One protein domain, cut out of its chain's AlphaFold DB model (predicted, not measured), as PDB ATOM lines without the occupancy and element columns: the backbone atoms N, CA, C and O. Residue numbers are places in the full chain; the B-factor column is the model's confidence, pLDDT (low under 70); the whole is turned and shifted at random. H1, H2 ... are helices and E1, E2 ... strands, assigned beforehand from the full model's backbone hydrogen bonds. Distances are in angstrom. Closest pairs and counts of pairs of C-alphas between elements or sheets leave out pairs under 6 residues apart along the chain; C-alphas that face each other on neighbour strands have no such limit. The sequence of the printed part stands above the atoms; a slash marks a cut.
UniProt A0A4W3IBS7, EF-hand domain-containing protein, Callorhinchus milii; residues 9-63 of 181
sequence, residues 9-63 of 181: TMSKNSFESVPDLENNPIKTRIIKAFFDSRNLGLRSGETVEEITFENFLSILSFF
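Overview. This is residues 9 to 63 of the 181 residues of the protein "EF-hand domain-containing protein" of Callorhinchus milii (UniProt A0A4W3IBS7). Helix H3 runs lengthwise through the model, with short H1 beside it, H2 near one end, H4 set steeply at the other, and a loop, residues 35 to 49, beyond. A tiny antiparallel sheet, E1 and E2, leads into H1 and H4. The printed part has 55 residues, ordered E1 H1 H2 H3 E2 H4, four helices and two strands: mostly helix, compact, radius of gyration of the C-alphas 11.0 A, spans 33 by 21 by 19 A.

Along the chain. E1, residues 9 to 11, begins at C-alpha 9 (3.095, -1.860, -48.012). H1 is residues 12 to 16, H2 19 to 22, H3 27 to 34, 11.1 A long. E2 is residues 50 to 52; H4, residues 53 to 61, 12.3 A long, ends at C-alpha 61 (-1.811, -6.914, -31.208).

Arrangement. E1 and E2 are antiparallel at 146 degrees; N 10 and O 51, 2.8 A apart, are within hydrogen-bond range. H1 and H3 only just touch, with 3 pairs of C-alphas within 8 A, the closest Phe 15 and Ile 31, 6.6 A. H3 and H4 only just touch, also with 3 pairs, the closest C-alphas Phe 34 and Ile 59, 6.3 A; they run opposite ways at a steep tilt of 69.6 degrees, only just short of about perpendicular. H2 and H3 are close but not clearly touching, closest C-alphas Leu 21 and Lys 27, 5.6 A. Every O i to N i+4 pair is within hydrogen-bond range in H1, H3 and H4; H2 is too short for one.

Size, cuts and confidence. The C-alphas farthest apart, Asn 23 and Arg 43, are 32.8 A apart. The printed part has no cut; the link H3 to E2 is long, 15 residues. Residues 43 to 45 have pLDDT under 70.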
ATOM      1  N   THR A   9       2.082  -1.314 -48.916       90.50
ATOM      2  CA  THR A   9       3.095  -1.860 -48.012       90.50
ATOM      3  C   THR A   9       3.896  -0.748 -47.335       90.50
ATOM      4  O   THR A   9       3.940   0.393 -47.801       90.50
ATOM      5  N   MET A  10       4.510  -1.077 -46.200       90.94
ATOM      6  CA  MET A  10       5.393  -0.204 -45.425       90.94
ATOM      7  C   MET A  10       6.791  -0.820 -45.378       90.94
ATOM      8  O   MET A  10       6.937  -2.008 -45.097       90.94
ATOM      9  N   SER A  11       7.814  -0.007 -45.630       91.75
ATOM     10  CA  SER A  11       9.226  -0.416 -45.587       91.75
ATOM     11  C   SER A  11       9.887   0.066 -44.295       91.75
ATOM     12  O   SER A  11       9.311   0.878 -43.576       91.75
ATOM     13  N   LYS A  12      11.115  -0.364 -43.986       89.62
ATOM     14  CA  LYS A  12      11.849   0.149 -42.807       89.62
ATOM     15  C   LYS A  12      11.974   1.680 -42.819       89.62
ATOM     16  O   LYS A  12      11.754   2.315 -41.791       89.62
ATOM     17  N   ASN A  13      12.202   2.269 -43.995       87.44
ATOM     18  CA  ASN A  13      12.323   3.720 -44.180       87.44
ATOM     19  C   ASN A  13      11.027   4.463 -43.817       87.44
ATOM     20  O   ASN A  13      11.083   5.564 -43.278       87.44
ATOM     21  N   SER A  14       9.864   3.836 -44.026       87.00
ATOM     22  CA  SER A  14       8.566   4.380 -43.606       87.00
ATOM     23  C   SER A  14       8.510   4.677 -42.103       87.00
ATOM     24  O   SER A  14       7.866   5.632 -41.675       87.00
ATOM     25  N   PHE A  15       9.192   3.863 -41.291       87.38
ATOM     26  CA  PHE A  15       9.253   4.035 -39.840       87.38
ATOM     27  C   PHE A  15      10.344   5.017 -39.409       87.38
ATOM     28  O   PHE A  15      10.260   5.595 -38.324       87.38
ATOM     29  N   GLU A  16      11.367   5.234 -40.237       84.44
ATOM     30  CA  GLU A  16      12.428   6.192 -39.924       84.44
ATOM     31  C   GLU A  16      11.905   7.623 -39.852       84.44
ATOM     32  O   GLU A  16      12.392   8.388 -39.017       84.44
ATOM     33  N   SER A  17      10.884   7.938 -40.657       83.25
ATOM     34  CA  SER A  17      10.218   9.240 -40.727       83.25
ATOM     35  C   SER A  17       9.249   9.529 -39.575       83.25
ATOM     36  O   SER A  17       8.648  10.602 -39.558       83.25
ATOM     37  N   VAL A  18       9.064   8.609 -38.619       86.19
ATOM     38  CA  VAL A  18       8.193   8.825 -37.451       86.19
ATOM     39  C   VAL A  18       8.918   9.711 -36.423       86.19
ATOM     40  O   VAL A  18       9.879   9.238 -35.808       86.19
ATOM     41  N   PRO A  19       8.463  10.958 -36.174       85.75
ATOM     42  CA  PRO A  19       9.176  11.894 -35.297       85.75
ATOM     43  C   PRO A  19       9.274  11.399 -33.849       85.75
ATOM     44  O   PRO A  19      10.317  11.520 -33.213       85.75
ATOM     45  N   ASP A  20       8.221  10.751 -33.346       85.88
ATOM     46  CA  ASP A  20       8.193  10.208 -31.981       85.88
ATOM     47  C   ASP A  20       9.220   9.084 -31.765       85.88
ATOM     48  O   ASP A  20       9.641   8.820 -30.636       85.88
ATOM     49  N   LEU A  21       9.665   8.429 -32.844       87.12
ATOM     50  CA  LEU A  21      10.723   7.427 -32.782       87.12
ATOM     51  C   LEU A  21      12.123   8.039 -32.834       87.12
ATOM     52  O   LEU A  21      13.052   7.397 -32.358       87.12
ATOM     53  N   GLU A  22      12.307   9.246 -33.375       85.94
ATOM     54  CA  GLU A  22      13.626   9.872 -33.581       85.94
ATOM     55  C   GLU A  22      14.455   9.931 -32.296       85.94
ATOM     56  O   GLU A  22      15.637   9.600 -32.286       85.94
ATOM     57  N   ASN A  23      13.797  10.265 -31.189       84.12
ATOM     58  CA  ASN A  23      14.417  10.350 -29.877       84.12
ATOM     59  C   ASN A  23      14.223   9.076 -29.044       84.12
ATOM     60  O   ASN A  23      14.474   9.103 -27.841       84.12
ATOM     61  N   ASN A  24      13.779   7.961 -29.615       88.19
ATOM     62  CA  ASN A  24      13.628   6.721 -28.864       88.19
ATOM     63  C   ASN A  24      14.951   5.920 -28.885       88.19
ATOM     64  O   ASN A  24      15.374   5.510 -29.964       88.19
ATOM     65  N   PRO A  25      15.604   5.657 -27.731       88.56
ATOM     66  CA  PRO A  25      16.873   4.917 -27.684       88.56
ATOM     67  C   PRO A  25      16.810   3.526 -28.326       88.56
ATOM     68  O   PRO A  25      17.781   3.070 -28.914       88.56
ATOM     69  N   ILE A  26      15.644   2.879 -28.267       88.94
ATOM     70  CA  ILE A  26      15.412   1.545 -28.833       88.94
ATOM     71  C   ILE A  26      14.710   1.607 -30.200       88.94
ATOM     72  O   ILE A  26      14.167   0.595 -30.647       88.94
ATOM     73  N   LYS A  27      14.715   2.766 -30.889       90.88
ATOM     74  CA  LYS A  27      14.104   2.959 -32.224       90.88
ATOM     75  C   LYS A  27      14.464   1.821 -33.170       90.88
ATOM     76  O   LYS A  27      13.578   1.191 -33.739       90.88
ATOM     77  N   THR A  28      15.756   1.537 -33.309       89.88
ATOM     78  CA  THR A  28      16.263   0.515 -34.232       89.88
ATOM     79  C   THR A  28      15.680  -0.864 -33.928       89.88
ATOM     80  O   THR A  28      15.352  -1.605 -34.852       89.88
ATOM     81  N   ARG A  29      15.499  -1.202 -32.649       90.06
ATOM     82  CA  ARG A  29      14.924  -2.484 -32.222       90.06
ATOM     83  C   ARG A  29      13.427  -2.554 -32.438       90.06
ATOM     84  O   ARG A  29      12.953  -3.566 -32.943       90.06
ATOM     85  N   ILE A  30      12.708  -1.472 -32.138       90.81
ATOM     86  CA  ILE A  30      11.278  -1.365 -32.447       90.81
ATOM     87  C   ILE A  30      11.075  -1.581 -33.946       90.81
ATOM     88  O   ILE A  30      10.309  -2.460 -34.322       90.81
ATOM     89  N   ILE A  31      11.806  -0.850 -34.797       91.81
ATOM     90  CA  ILE A  31      11.701  -0.997 -36.254       91.81
ATOM     91  C   ILE A  31      12.015  -2.436 -36.653       91.81
ATOM     92  O   ILE A  31      11.186  -3.065 -37.293       91.81
ATOM     93  N   LYS A  32      13.154  -3.005 -36.235       90.69
ATOM     94  CA  LYS A  32      13.509  -4.397 -36.565       90.69
ATOM     95  C   LYS A  32      12.421  -5.399 -36.167       90.69
ATOM     96  O   LYS A  32      12.123  -6.283 -36.963       90.69
ATOM     97  N   ALA A  33      11.788  -5.230 -35.007       91.56
ATOM     98  CA  ALA A  33      10.747  -6.134 -34.523       91.56
ATOM     99  C   ALA A  33       9.498  -6.171 -35.423       91.56
ATOM    100  O   ALA A  33       8.868  -7.223 -35.514       91.56
ATOM    101  N   PHE A  34       9.167  -5.073 -36.121       91.81
ATOM    102  CA  PHE A  34       8.070  -5.043 -37.103       91.81
ATOM    103  C   PHE A  34       8.353  -5.891 -38.347       91.81
ATOM    104  O   PHE A  34       7.420  -6.357 -38.992       91.81
ATOM    105  N   PHE A  35       9.629  -6.090 -38.679       92.69
ATOM    106  CA  PHE A  35      10.082  -6.821 -39.865       92.69
ATOM    107  C   PHE A  35      10.645  -8.209 -39.526       92.69
ATOM    108  O   PHE A  35      11.159  -8.898 -40.406       92.69
ATOM    109  N   ASP A  36      10.565  -8.625 -38.263       91.19
ATOM    110  CA  ASP A  36      10.964  -9.956 -37.822       91.19
ATOM    111  C   ASP A  36       9.848 -10.961 -38.140       91.19
ATOM    112  O   ASP A  36       8.734 -10.881 -37.613       91.19
ATOM    113  N   SER A  37      10.151 -11.927 -39.002       89.19
ATOM    114  CA  SER A  37       9.231 -12.984 -39.421       89.19
ATOM    115  C   SER A  37       8.678 -13.802 -38.252       89.19
ATOM    116  O   SER A  37       7.513 -14.211 -38.300       89.19
ATOM    117  N   ARG A  38       9.459 -13.972 -37.175       90.38
ATOM    118  CA  ARG A  38       9.049 -14.681 -35.951       90.38
ATOM    119  C   ARG A  38       7.882 -13.975 -35.263       90.38
ATOM    120  O   ARG A  38       7.014 -14.640 -34.699       90.38
ATOM    121  N   ASN A  39       7.838 -12.644 -35.337       88.25
ATOM    122  CA  ASN A  39       6.755 -11.834 -34.774       88.25
ATOM    123  C   ASN A  39       5.530 -11.770 -35.696       88.25
ATOM    124  O   ASN A  39       4.418 -11.554 -35.224       88.25
ATOM    125  N   LEU A  40       5.726 -11.991 -36.998       87.94
ATOM    126  CA  LEU A  40       4.663 -12.018 -38.005       87.94
ATOM    127  C   LEU A  40       4.007 -13.401 -38.162       87.94
ATOM    128  O   LEU A  40       3.098 -13.560 -38.971       87.94
ATOM    129  N   GLY A  41       4.465 -14.416 -37.420       80.25
ATOM    130  CA  GLY A  41       3.978 -15.794 -37.560       80.25
ATOM    131  C   GLY A  41       4.377 -16.451 -38.887       80.25
ATOM    132  O   GLY A  41       3.805 -17.474 -39.273       80.25
ATOM    133  N   LEU A  42       5.354 -15.876 -39.591       78.31
ATOM    134  CA  LEU A  42       5.876 -16.406 -40.843       78.31
ATOM    135  C   LEU A  42       6.903 -17.502 -40.545       78.31
ATOM    136  O   LEU A  42       7.690 -17.415 -39.607       78.31
ATOM    137  N   ARG A  43       6.899 -18.562 -41.359       65.00
ATOM    138  CA  ARG A  43       7.800 -19.716 -41.191       65.00
ATOM    139  C   ARG A  43       9.228 -19.479 -41.700       65.00
ATOM    140  O   ARG A  43      10.059 -20.369 -41.549       65.00
ATOM    141  N   SER A  44       9.516 -18.338 -42.328       63.78
ATOM    142  CA  SER A  44      10.871 -17.999 -42.777       63.78
ATOM    143  C   SER A  44      11.698 -17.496 -41.593       63.78
ATOM    144  O   SER A  44      11.221 -16.674 -40.825       63.78
ATOM    145  N   GLY A  45      12.942 -17.947 -41.439       63.25
ATOM    146  CA  GLY A  45      13.886 -17.409 -40.441       63.25
ATOM    147  C   GLY A  45      14.545 -16.090 -40.869       63.25
ATOM    148  O   GLY A  45      15.613 -15.748 -40.384       63.25
ATOM    149  N   GLU A  46      13.959 -15.384 -41.835       70.25
ATOM    150  CA  GLU A  46      14.540 -14.188 -42.449       70.25
ATOM    151  C   GLU A  46      13.658 -12.968 -42.196       70.25
ATOM    152  O   GLU A  46      12.429 -13.060 -42.221       70.25
ATOM    153  N   THR A  47      14.290 -11.810 -41.990       80.94
ATOM    154  CA  THR A  47      13.570 -10.539 -41.874       80.94
ATOM    155  C   THR A  47      12.898 -10.175 -43.190       80.94
ATOM    156  O   THR A  47      13.506 -10.305 -44.250       80.94
ATOM    157  N   VAL A  48      11.685  -9.639 -43.119       88.44
ATOM    158  CA  VAL A  48      10.946  -9.171 -44.295       88.44
ATOM    159  C   VAL A  48      11.398  -7.751 -44.661       88.44
ATOM    160  O   VAL A  48      11.738  -6.952 -43.789       88.44
ATOM    161  N   GLU A  49      11.429  -7.410 -45.948       88.56
ATOM    162  CA  GLU A  49      11.777  -6.049 -46.393       88.56
ATOM    163  C   GLU A  49      10.598  -5.075 -46.273       88.56
ATOM    164  O   GLU A  49      10.780  -3.901 -45.937       88.56
ATOM    165  N   GLU A  50       9.385  -5.579 -46.497       90.94
ATOM    166  CA  GLU A  50       8.143  -4.814 -46.477       90.94
ATOM    167  C   GLU A  50       7.051  -5.542 -45.689       90.94
ATOM    168  O   GLU A  50       6.950  -6.768 -45.711       90.94
ATOM    169  N   ILE A  51       6.190  -4.781 -45.018       92.25
ATOM    170  CA  ILE A  51       5.038  -5.316 -44.292       92.25
ATOM    171  C   ILE A  51       3.731  -4.728 -44.813       92.25
ATOM    172  O   ILE A  51       3.656  -3.563 -45.201       92.25
ATOM    173  N   THR A  52       2.679  -5.539 -44.808       91.44
ATOM    174  CA  THR A  52       1.313  -5.098 -45.106       91.44
ATOM    175  C   THR A  52       0.677  -4.435 -43.880       91.44
ATOM    176  O   THR A  52       1.209  -4.485 -42.767       91.44
ATOM    177  N   PHE A  53      -0.504  -3.839 -44.055       89.69
ATOM    178  CA  PHE A  53      -1.297  -3.340 -42.928       89.69
ATOM    179  C   PHE A  53      -1.709  -4.457 -41.950       89.69
ATOM    180  O   PHE A  53      -1.706  -4.246 -40.741       89.69
ATOM    181  N   GLU A  54      -2.004  -5.657 -42.456       90.75
ATOM    182  CA  GLU A  54      -2.303  -6.828 -41.623       90.75
ATOM    183  C   GLU A  54      -1.110  -7.195 -40.733       90.75
ATOM    184  O   GLU A  54      -1.259  -7.308 -39.519       90.75
ATOM    185  N   ASN A  55       0.092  -7.270 -41.310       91.75
ATOM    186  CA  ASN A  55       1.327  -7.514 -40.564       91.75
ATOM    187  C   ASN A  55       1.547  -6.454 -39.475       91.75
ATOM    188  O   ASN A  55       1.884  -6.779 -38.339       91.75
ATOM    189  N   PHE A  56       1.313  -5.184 -39.802       91.00
ATOM    190  CA  PHE A  56       1.415  -4.088 -38.843       91.00
ATOM    191  C   PHE A  56       0.441  -4.239 -37.666       91.00
ATOM    192  O   PHE A  56       0.848  -4.095 -36.511       91.00
ATOM    193  N   LEU A  57      -0.824  -4.580 -37.934       90.06
ATOM    194  CA  LEU A  57      -1.813  -4.840 -36.885       90.06
ATOM    195  C   LEU A  57      -1.459  -6.070 -36.042       90.06
ATOM    196  O   LEU A  57      -1.651  -6.036 -34.826       90.06
ATOM    197  N   SER A  58      -0.898  -7.116 -36.650       90.94
ATOM    198  CA  SER A  58      -0.413  -8.297 -35.929       90.94
ATOM    199  C   SER A  58       0.655  -7.927 -34.900       90.94
ATOM    200  O   SER A  58       0.571  -8.369 -33.755       90.94
ATOM    201  N   ILE A  59       1.594  -7.038 -35.239       92.06
ATOM    202  CA  ILE A  59       2.588  -6.533 -34.277       92.06
ATOM    203  C   ILE A  59       1.931  -5.677 -33.185       92.06
ATOM    204  O   ILE A  59       2.222  -5.845 -32.000       92.06
ATOM    205  N   LEU A  60       1.006  -4.785 -33.549       90.00
ATOM    206  CA  LEU A  60       0.286  -3.973 -32.562       90.00
ATOM    207  C   LEU A  60      -0.589  -4.814 -31.621       90.00
ATOM    208  O   LEU A  60      -0.844  -4.390 -30.492       90.00
ATOM    209  N   SER A  61      -1.007  -6.013 -32.037       90.06
ATOM    210  CA  SER A  61      -1.811  -6.914 -31.208       90.06
ATOM    211  C   SER A  61      -1.098  -7.342 -29.917       90.06
ATOM    212  O   SER A  61      -1.752  -7.498 -28.887       90.06
ATOM    213  N   PHE A  62       0.242  -7.399 -29.908       91.25
ATOM    214  CA  PHE A  62       1.023  -7.669 -28.693       91.25
ATOM    215  C   PHE A  62       0.887  -6.566 -27.631       91.25
ATOM    216  O   PHE A  62       1.172  -6.797 -26.460       91.25
ATOM    217  N   PHE A  63       0.427  -5.372 -28.003       90.25
ATOM    218  CA  PHE A  63       0.229  -4.243 -27.093       90.25
ATOM    219  C   PHE A  63      -1.242  -4.021 -26.730       90.25
ATOM    220  O   PHE A  63      -1.592  -2.975 -26.181       90.25
TER     221      PHE A  63